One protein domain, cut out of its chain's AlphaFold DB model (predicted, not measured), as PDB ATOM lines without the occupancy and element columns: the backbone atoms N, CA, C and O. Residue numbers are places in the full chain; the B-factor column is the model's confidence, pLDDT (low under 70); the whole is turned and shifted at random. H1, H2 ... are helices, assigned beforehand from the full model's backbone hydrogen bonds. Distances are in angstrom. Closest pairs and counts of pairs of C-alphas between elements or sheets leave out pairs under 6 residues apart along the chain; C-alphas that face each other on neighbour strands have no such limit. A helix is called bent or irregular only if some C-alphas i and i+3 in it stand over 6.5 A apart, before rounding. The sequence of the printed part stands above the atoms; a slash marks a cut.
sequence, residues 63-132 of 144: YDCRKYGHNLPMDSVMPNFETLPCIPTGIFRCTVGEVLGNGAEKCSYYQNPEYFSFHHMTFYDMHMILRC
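AT A GLANCE: This is residues 63 to 132 of the 144 residues of the protein "Complex I-9kD" of Danaus plexippus plexippus (UniProt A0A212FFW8). With little regular structure, this is an elongated, winding chain of loops with two short helices near its end: residues 74 to 90 make a wide loop, residues 93 to 112 a longer one, and residues 106 to 111 stick out at one end. The printed part has 70 residues, with H1 then H2 and no named strand; the class is all helix, though only 16 residues are in named elements. It is only just loose, close to compact, with a radius of gyration of the C-alphas of 13.4 A and spans of 40 by 24 by 18 A.

HOW THE PARTS SIT: H2, residues 122 to 132, is the longest helix. H1, residues 113 to 117, is apart from H2, though a tight link of 4 residues joins them. Of the O i to N i+4 pairs, 6 of 7 in H2 and 0 of 1 in H1 are within hydrogen-bond range; in H1, 2 of 2 O i to N i+3 pairs are.

IN THESE COORDINATES: H2 is 16.8 A long, from C-alpha 122 at (41.476, -32.529, -9.832) to C-alpha 132 at (57.476, -29.823, -13.994). It is irregular, but only just: C-alphas 129 and 132 are 6.8 A apart. H1, 7.7 A long, begins at C-alpha 113, (37.232, -28.674, 4.509).

THE WHOLE: The C-alphas of Tyr 63 and Ser 108, the two farthest apart, are 40.4 A apart. The printed part has no cut. Residues 63 to 112 hold no named element. Residues 63 to 74 and 102 to 109 have pLDDT under 70.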
ATOM      1  N   TYR A  63      44.911 -27.800 -25.970       45.47
ATOM      2  CA  TYR A  63      44.674 -28.176 -24.588       45.47
ATOM      3  C   TYR A  63      43.346 -27.694 -23.975       45.47
ATOM      4  O   TYR A  63      42.983 -28.237 -22.937       45.47
ATOM      5  N   ASP A  64      42.613 -26.746 -24.570       48.00
ATOM      6  CA  ASP A  64      41.353 -26.197 -24.028       48.00
ATOM      7  C   ASP A  64      40.232 -27.238 -23.959       48.00
ATOM      8  O   ASP A  64      39.324 -27.130 -23.136       48.00
ATOM      9  N   CYS A  65      40.347 -28.299 -24.756       49.91
ATOM     10  CA  CYS A  65      39.449 -29.441 -24.736       49.91
ATOM     11  C   CYS A  65      40.228 -30.675 -24.277       49.91
ATOM     12  O   CYS A  65      41.067 -31.213 -25.007       49.91
ATOM     13  N   ARG A  66      39.933 -31.194 -23.084       58.28
ATOM     14  CA  ARG A  66      40.423 -32.530 -22.711       58.28
ATOM     15  C   ARG A  66      39.746 -33.586 -23.577       58.28
ATOM     16  O   ARG A  66      38.622 -33.398 -24.027       58.28
ATOM     17  N   LYS A  67      40.371 -34.764 -23.702       55.28
ATOM     18  CA  LYS A  67      39.795 -35.959 -24.359       55.28
ATOM     19  C   LYS A  67      38.372 -36.311 -23.871       55.28
ATOM     20  O   LYS A  67      37.647 -37.001 -24.574       55.28
ATOM     21  N   TYR A  68      37.980 -35.827 -22.690       55.50
ATOM     22  CA  TYR A  68      36.666 -36.017 -22.071       55.50
ATOM     23  C   TYR A  68      35.735 -34.788 -22.149       55.50
ATOM     24  O   TYR A  68      34.724 -34.761 -21.461       55.50
ATOM     25  N   GLY A  69      36.045 -33.767 -22.956       54.69
ATOM     26  CA  GLY A  69      35.140 -32.634 -23.207       54.69
ATOM     27  C   GLY A  69      34.999 -31.627 -22.060       54.69
ATOM     28  O   GLY A  69      34.104 -30.791 -22.091       54.69
ATOM     29  N   HIS A  70      35.867 -31.682 -21.048       57.69
ATOM     30  CA  HIS A  70      35.909 -30.673 -19.993       57.69
ATOM     31  C   HIS A  70      36.856 -29.539 -20.388       57.69
ATOM     32  O   HIS A  70      37.999 -29.809 -20.778       57.69
ATOM     33  N   ASN A  71      36.371 -28.299 -20.261       61.81
ATOM     34  CA  ASN A  71      37.193 -27.098 -20.376       61.81
ATOM     35  C   ASN A  71      38.352 -27.175 -19.375       61.81
ATOM     36  O   ASN A  71      38.218 -27.779 -18.303       61.81
ATOM     37  N   LEU A  72      39.495 -26.579 -19.717       61.41
ATOM     38  CA  LEU A  72      40.577 -26.426 -18.751       61.41
ATOM     39  C   LEU A  72      40.084 -25.694 -17.493       61.41
ATOM     40  O   LEU A  72      39.191 -24.849 -17.586       61.41
ATOM     41  N   PRO A  73      40.658 -26.017 -16.321       64.31
ATOM     42  CA  PRO A  73      40.399 -25.279 -15.094       64.31
ATOM     43  C   PRO A  73      40.659 -23.783 -15.328       64.31
ATOM     44  O   PRO A  73      41.799 -23.377 -15.538       64.31
ATOM     45  N   MET A  74      39.595 -22.977 -15.335       65.31
ATOM     46  CA  MET A  74      39.672 -21.517 -15.410       65.31
ATOM     47  C   MET A  74      39.746 -20.941 -13.996       65.31
ATOM     48  O   MET A  74      39.070 -21.442 -13.098       65.31
ATOM     49  N   ASP A  75      40.487 -19.849 -13.803       71.19
ATOM     50  CA  ASP A  75      40.658 -19.188 -12.494       71.19
ATOM     51  C   ASP A  75      39.398 -18.453 -11.986       71.19
ATOM     52  O   ASP A  75      39.458 -17.538 -11.168       71.19
ATOM     53  N   SER A  76      38.219 -18.833 -12.477       73.25
ATOM     54  CA  SER A  76      36.935 -18.229 -12.120       73.25
ATOM     55  C   SER A  76      36.344 -18.779 -10.821       73.25
ATOM     56  O   SER A  76      35.270 -18.342 -10.411       73.25
ATOM     57  N   VAL A  77      36.986 -19.769 -10.196       78.25
ATOM     58  CA  VAL A  77      36.514 -20.374  -8.947       78.25
ATOM     59  C   VAL A  77      37.242 -19.742  -7.766       78.25
ATOM     60  O   VAL A  77      38.470 -19.681  -7.747       78.25
ATOM     61  N   MET A  78      36.479 -19.306  -6.763       81.75
ATOM     62  CA  MET A  78      37.007 -18.873  -5.470       81.75
ATOM     63  C   MET A  78      36.768 -19.970  -4.427       81.75
ATOM     64  O   MET A  78      35.659 -20.074  -3.900       81.75
ATOM     65  N   PRO A  79      37.765 -20.829  -4.151       83.31
ATOM     66  CA  PRO A  79      37.657 -21.800  -3.073       83.31
ATOM     67  C   PRO A  79      37.594 -21.108  -1.704       83.31
ATOM     68  O   PRO A  79      38.145 -20.031  -1.500       83.31
ATOM     69  N   ASN A  80      36.961 -21.768  -0.734       81.69
ATOM     70  CA  ASN A  80      36.812 -21.269   0.641       81.69
ATOM     71  C   ASN A  80      38.076 -21.462   1.513       81.69
ATOM     72  O   ASN A  80      37.985 -21.462   2.741       81.69
ATOM     73  N   PHE A  81      39.237 -21.681   0.899       85.19
ATOM     74  CA  PHE A  81      40.517 -21.935   1.560       85.19
ATOM     75  C   PHE A  81      41.660 -21.304   0.763       85.19
ATOM     76  O   PHE A  81      41.494 -20.917  -0.395       85.19
ATOM     77  N   GLU A  82      42.824 -21.191   1.397       88.00
ATOM     78  CA  GLU A  82      44.011 -20.608   0.780       88.00
ATOM     79  C   GLU A  82      44.632 -21.585  -0.224       88.00
ATOM     80  O   GLU A  82      45.068 -22.681   0.125       88.00
ATOM     81  N   THR A  83      44.667 -21.193  -1.496       87.19
ATOM     82  CA  THR A  83      45.292 -21.994  -2.550       87.19
ATOM     83  C   THR A  83      46.789 -21.751  -2.615       87.19
ATOM     84  O   THR A  83      47.254 -20.622  -2.461       87.19
ATOM     85  N   LEU A  84      47.542 -22.800  -2.942       85.12
ATOM     86  CA  LEU A  84      48.974 -22.677  -3.184       85.12
ATOM     87  C   LEU A  84      49.261 -21.718  -4.352       85.12
ATOM     88  O   LEU A  84      48.550 -21.743  -5.362       85.12
ATOM     89  N   PRO A  85      50.334 -20.912  -4.257       84.06
ATOM     90  CA  PRO A  85      50.737 -20.038  -5.346       84.06
ATOM     91  C   PRO A  85      51.066 -20.868  -6.591       84.06
ATOM     92  O   PRO A  85      51.622 -21.963  -6.495       84.06
ATOM     93  N   CYS A  86      50.730 -20.330  -7.765       84.56
ATOM     94  CA  CYS A  86      50.946 -20.955  -9.077       84.56
ATOM     95  C   CYS A  86      50.078 -22.189  -9.378       84.56
ATOM     96  O   CYS A  86      50.269 -22.820 -10.420       84.56
ATOM     97  N   ILE A  87      49.127 -22.532  -8.507       86.12
ATOM     98  CA  ILE A  87      48.129 -23.559  -8.792       86.12
ATOM     99  C   ILE A  87      46.841 -22.871  -9.278       86.12
ATOM    100  O   ILE A  87      46.283 -22.073  -8.528       86.12
ATOM    101  N   PRO A  88      46.359 -23.160 -10.503       88.25
ATOM    102  CA  PRO A  88      45.136 -22.559 -11.027       88.25
ATOM    103  C   PRO A  88      43.937 -22.956 -10.167       88.25
ATOM    104  O   PRO A  88      43.790 -24.128  -9.810       88.25
ATOM    105  N   THR A  89      43.064 -22.004  -9.843       88.31
ATOM    106  CA  THR A  89      41.951 -22.257  -8.911       88.31
ATOM    107  C   THR A  89      40.846 -23.099  -9.538       88.31
ATOM    108  O   THR A  89      40.093 -23.760  -8.824       88.31
ATOM    109  N   GLY A  90      40.786 -23.157 -10.869       86.06
ATOM    110  CA  GLY A  90      39.791 -23.945 -11.593       86.06
ATOM    111  C   GLY A  90      39.893 -25.458 -11.400       86.06
ATOM    112  O   GLY A  90      39.008 -26.179 -11.849       86.06
ATOM    113  N   ILE A  91      40.965 -25.957 -10.773       88.31
ATOM    114  CA  ILE A  91      41.084 -27.377 -10.401       88.31
ATOM    115  C   ILE A  91      40.206 -27.732  -9.203       88.31
ATOM    116  O   ILE A  91      40.079 -28.905  -8.848       88.31
ATOM    117  N   PHE A  92      39.687 -26.718  -8.518       89.19
ATOM    118  CA  PHE A  92      38.773 -26.856  -7.406       89.19
ATOM    119  C   PHE A  92      37.364 -26.533  -7.890       89.19
ATOM    120  O   PHE A  92      37.153 -25.685  -8.756       89.19
ATOM    121  N   ARG A  93      36.376 -27.206  -7.309       86.75
ATOM    122  CA  ARG A  93      34.971 -26.853  -7.484       86.75
ATOM    123  C   ARG A  93      34.562 -25.835  -6.426       86.75
ATOM    124  O   ARG A  93      35.033 -25.882  -5.290       86.75
ATOM    125  N   CYS A  94      33.651 -24.944  -6.794       83.19
ATOM    126  CA  CYS A  94      33.025 -24.043  -5.840       83.19
ATOM    127  C   CYS A  94      32.056 -24.839  -4.959       83.19
ATOM    128  O   CYS A  94      31.171 -25.502  -5.484       83.19
ATOM    129  N   THR A  95      32.222 -24.766  -3.640       80.62
ATOM    130  CA  THR A  95      31.316 -25.387  -2.655       80.62
ATOM    131  C   THR A  95      30.438 -24.354  -1.941       80.62
ATOM    132  O   THR A  95      29.721 -24.674  -0.994       80.62
ATOM    133  N   VAL A  96      30.496 -23.086  -2.366       80.56
ATOM    134  CA  VAL A  96      29.712 -21.995  -1.776       80.56
ATOM    135  C   VAL A  96      28.222 -22.261  -1.997       80.56
ATOM    136  O   VAL A  96      27.772 -22.389  -3.129       80.56
ATOM    137  N   GLY A  97      27.459 -22.324  -0.904       77.31
ATOM    138  CA  GLY A  97      26.017 -22.584  -0.938       77.31
ATOM    139  C   GLY A  97      25.629 -24.064  -1.019       77.31
ATOM    140  O   GLY A  97      24.440 -24.369  -0.958       77.31
ATOM    141  N   GLU A  98      26.592 -24.989  -1.109       79.88
ATOM    142  CA  GLU A  98      26.318 -26.426  -1.053       79.88
ATOM    143  C   GLU A  98      26.204 -26.910   0.400       79.88
ATOM    144  O   GLU A  98      27.052 -26.619   1.246       79.88
ATOM    145  N   VAL A  99      25.181 -27.718   0.691       78.81
ATOM    146  CA  VAL A  99      25.100 -28.469   1.951       78.81
ATOM    147  C   VAL A  99      25.939 -29.737   1.793       78.81
ATOM    148  O   VAL A  99      25.483 -30.739   1.251       78.81
ATOM    149  N   LEU A 100      27.186 -29.694   2.266       75.12
ATOM    150  CA  LEU A 100      28.174 -30.779   2.118       75.12
ATOM    151  C   LEU A 100      27.900 -32.012   3.010       75.12
ATOM    152  O   LEU A 100      28.662 -32.979   2.992       75.12
ATOM    153  N   GLY A 101      26.804 -31.983   3.775       70.56
ATOM    154  CA  GLY A 101      26.362 -33.017   4.709       70.56
ATOM    155  C   GLY A 101      26.308 -32.515   6.154       70.56
ATOM    156  O   GLY A 101      27.007 -31.572   6.530       70.56
ATOM    157  N   ASN A 102      25.474 -33.148   6.983       67.81
ATOM    158  CA  ASN A 102      25.362 -32.817   8.405       67.81
ATOM    159  C   ASN A 102      26.731 -32.980   9.092       67.81
ATOM    160  O   ASN A 102      27.289 -34.077   9.108       67.81
ATOM    161  N   GLY A 103      27.271 -31.895   9.654       65.81
ATOM    162  CA  GLY A 103      28.585 -31.886  10.316       65.81
ATOM    163  C   GLY A 103      29.797 -31.665   9.397       65.81
ATOM    164  O   GLY A 103      30.925 -31.664   9.887       65.81
ATOM    165  N   ALA A 104      29.588 -31.458   8.092       65.56
ATOM    166  CA  ALA A 104      30.633 -31.009   7.159       65.56
ATOM    167  C   ALA A 104      30.758 -29.475   7.102       65.56
ATOM    168  O   ALA A 104      31.730 -28.937   6.571       65.56
ATOM    169  N   GLU A 105      29.769 -28.766   7.644       63.91
ATOM    170  CA  GLU A 105      29.805 -27.321   7.821       63.91
ATOM    171  C   GLU A 105      30.858 -26.907   8.855       63.91
ATOM    172  O   GLU A 105      31.259 -27.679   9.729       63.91
ATOM    173  N   LYS A 106      31.297 -25.647   8.763       57.44
ATOM    174  CA  LYS A 106      32.355 -25.030   9.584       57.44
ATOM    175  C   LYS A 106      32.102 -25.125  11.106       57.44
ATOM    176  O   LYS A 106      32.995 -24.809  11.885       57.44
ATOM    177  N   CYS A 107      30.936 -25.628  11.525       54.56
ATOM    178  CA  CYS A 107      30.544 -25.980  12.891       54.56
ATOM    179  C   CYS A 107      31.122 -27.326  13.415       54.56
ATOM    180  O   CYS A 107      30.470 -28.046  14.170       54.56
ATOM    181  N   SER A 108      32.415 -27.565  13.142       53.38
ATOM    182  CA  SER A 108      33.417 -27.717  14.226       53.38
ATOM    183  C   SER A 108      34.077 -29.080  14.512       53.38
ATOM    184  O   SER A 108      34.644 -29.220  15.592       53.38
ATOM    185  N   TYR A 109      34.113 -30.064  13.604       64.25
ATOM    186  CA  TYR A 109      34.983 -31.251  13.822       64.25
ATOM    187  C   TYR A 109      35.784 -31.731  12.613       64.25
ATOM    188  O   TYR A 109      36.776 -32.446  12.790       64.25
ATOM    189  N   TYR A 110      35.411 -31.345  11.393       74.06
ATOM    190  CA  TYR A 110      36.169 -31.757  10.221       74.06
ATOM    191  C   TYR A 110      37.367 -30.832  10.001       74.06
ATOM    192  O   TYR A 110      37.215 -29.648   9.716       74.06
ATOM    193  N   GLN A 111      38.571 -31.382  10.152       81.25
ATOM    194  CA  GLN A 111      39.811 -30.604  10.097       81.25
ATOM    195  C   GLN A 111      40.199 -30.173   8.677       81.25
ATOM    196  O   GLN A 111      41.001 -29.258   8.532       81.25
ATOM    197  N   ASN A 112      39.657 -30.819   7.637       83.75
ATOM    198  CA  ASN A 112      40.093 -30.605   6.259       83.75
ATOM    199  C   ASN A 112      38.924 -30.277   5.306       83.75
ATOM    200  O   ASN A 112      38.536 -31.115   4.493       83.75
ATOM    201  N   PRO A 113      38.348 -29.065   5.375       77.56
ATOM    202  CA  PRO A 113      37.232 -28.674   4.509       77.56
ATOM    203  C   PRO A 113      37.601 -28.628   3.014       77.56
ATOM    204  O   PRO A 113      36.714 -28.674   2.160       77.56
ATOM    205  N   GLU A 114      38.892 -28.592   2.674       85.00
ATOM    206  CA  GLU A 114      39.391 -28.566   1.291       85.00
ATOM    207  C   GLU A 114      38.985 -29.820   0.517       85.00
ATOM    208  O   GLU A 114      38.752 -29.756  -0.691       85.00
ATOM    209  N   TYR A 115      38.821 -30.947   1.222       86.38
ATOM    210  CA  TYR A 115      38.441 -32.225   0.626       86.38
ATOM    211  C   TYR A 115      37.175 -32.130  -0.233       86.38
ATOM    212  O   TYR A 115      37.074 -32.742  -1.298       86.38
ATOM    213  N   PHE A 116      36.216 -31.315   0.198       86.44
ATOM    214  CA  PHE A 116      34.959 -31.140  -0.516       86.44
ATOM    215  C   PHE A 116      35.103 -30.325  -1.795       86.44
ATOM    216  O   PHE A 116      34.227 -30.379  -2.646       86.44
ATOM    217  N   SER A 117      36.195 -29.593  -1.969       87.88
ATOM    218  CA  SER A 117      36.404 -28.764  -3.155       87.88
ATOM    219  C   SER A 117      37.092 -29.526  -4.290       87.88
ATOM    220  O   SER A 117      37.276 -28.978  -5.373       87.88
ATOM    221  N   PHE A 118      37.443 -30.800  -4.104       89.12
ATOM    222  CA  PHE A 118      37.980 -31.631  -5.181       89.12
ATOM    223  C   PHE A 118      36.864 -32.164  -6.089       89.12
ATOM    224  O   PHE A 118      35.819 -32.625  -5.624       89.12
ATOM    225  N   HIS A 119      37.084 -32.140  -7.403       87.06
ATOM    226  CA  HIS A 119      36.246 -32.827  -8.387       87.06
ATOM    227  C   HIS A 119      37.009 -33.999  -9.018       87.06
ATOM    228  O   HIS A 119      38.210 -34.180  -8.820       87.06
ATOM    229  N   HIS A 120      36.310 -34.824  -9.797       84.88
ATOM    230  CA  HIS A 120      36.851 -36.075 -10.337       84.88
ATOM    231  C   HIS A 120      38.102 -35.899 -11.225       84.88
ATOM    232  O   HIS A 120      38.880 -36.839 -11.368       84.88
ATOM    233  N   MET A 121      38.328 -34.704 -11.789       84.88
ATOM    234  CA  MET A 121      39.520 -34.406 -12.594       84.88
ATOM    235  C   MET A 121      40.670 -33.790 -11.799       84.88
ATOM    236  O   MET A 121      41.801 -33.868 -12.277       84.88
ATOM    237  N   THR A 122      40.444 -33.262 -10.589       88.62
ATOM    238  CA  THR A 122      41.476 -32.529  -9.832       88.62
ATOM    239  C   THR A 122      42.762 -33.340  -9.658       88.62
ATOM    240  O   THR A 122      43.861 -32.795  -9.728       88.62
ATOM    241  N   PHE A 123      42.648 -34.663  -9.509       90.62
ATOM    242  CA  PHE A 123      43.804 -35.556  -9.447       90.62
ATOM    243  C   PHE A 123      44.702 -35.458 -10.693       90.62
ATOM    244  O   PHE A 123      45.921 -35.331 -10.577       90.62
ATOM    245  N   TYR A 124      44.115 -35.517 -11.888       89.56
ATOM    246  CA  TYR A 124      44.862 -35.459 -13.144       89.56
ATOM    247  C   TYR A 124      45.447 -34.067 -13.388       89.56
ATOM    248  O   TYR A 124      46.547 -33.947 -13.925       89.56
ATOM    249  N   ASP A 125      44.734 -33.034 -12.950       86.88
ATOM    250  CA  ASP A 125      45.126 -31.632 -13.094       86.88
ATOM    251  C   ASP A 125      46.368 -31.363 -12.265       86.88
ATOM    252  O   ASP A 125      47.407 -30.967 -12.796       86.88
ATOM    253  N   MET A 126      46.296 -31.716 -10.982       90.44
ATOM    254  CA  MET A 126      47.432 -31.664 -10.072       90.44
ATOM    255  C   MET A 126      48.590 -32.517 -10.586       90.44
ATOM    256  O   MET A 126      49.741 -32.089 -10.549       90.44
ATOM    257  N   HIS A 127      48.316 -33.705 -11.129       90.25
ATOM    258  CA  HIS A 127      49.360 -34.553 -11.695       90.25
ATOM    259  C   HIS A 127      50.086 -33.890 -12.879       90.25
ATOM    260  O   HIS A 127      51.300 -34.072 -13.018       90.25
ATOM    261  N   MET A 128      49.371 -33.156 -13.734       88.94
ATOM    262  CA  MET A 128      49.951 -32.423 -14.862       88.94
ATOM    263  C   MET A 128      50.728 -31.193 -14.403       88.94
ATOM    264  O   MET A 128      51.867 -31.021 -14.837       88.94
ATOM    265  N   ILE A 129      50.171 -30.402 -13.483       88.19
ATOM    266  CA  ILE A 129      50.833 -29.221 -12.909       88.19
ATOM    267  C   ILE A 129      52.135 -29.635 -12.220       88.19
ATOM    268  O   ILE A 129      53.198 -29.090 -12.501       88.19
ATOM    269  N   LEU A 130      52.094 -30.681 -11.392       90.25
ATOM    270  CA  LEU A 130      53.257 -31.142 -10.635       90.25
ATOM    271  C   LEU A 130      54.319 -31.845 -11.492       90.25
ATOM    272  O   LEU A 130      55.382 -32.213 -10.987       90.25
ATOM    273  N   ARG A 131      54.061 -32.067 -12.786       90.69
ATOM    274  CA  ARG A 131      54.997 -32.754 -13.682       90.69
ATOM    275  C   ARG A 131      56.308 -31.986 -13.849       90.69
ATOM    276  O   ARG A 131      57.346 -32.633 -13.963       90.69
ATOM    277  N   CYS A 132      56.276 -30.653 -13.844       88.38
ATOM    278  CA  CYS A 132      57.476 -29.823 -13.994       88.38
ATOM    279  C   CYS A 132      58.429 -29.907 -12.791       88.38
ATOM    280  O   CYS A 132      59.614 -29.634 -12.940       88.38
TER     281      CYS A 132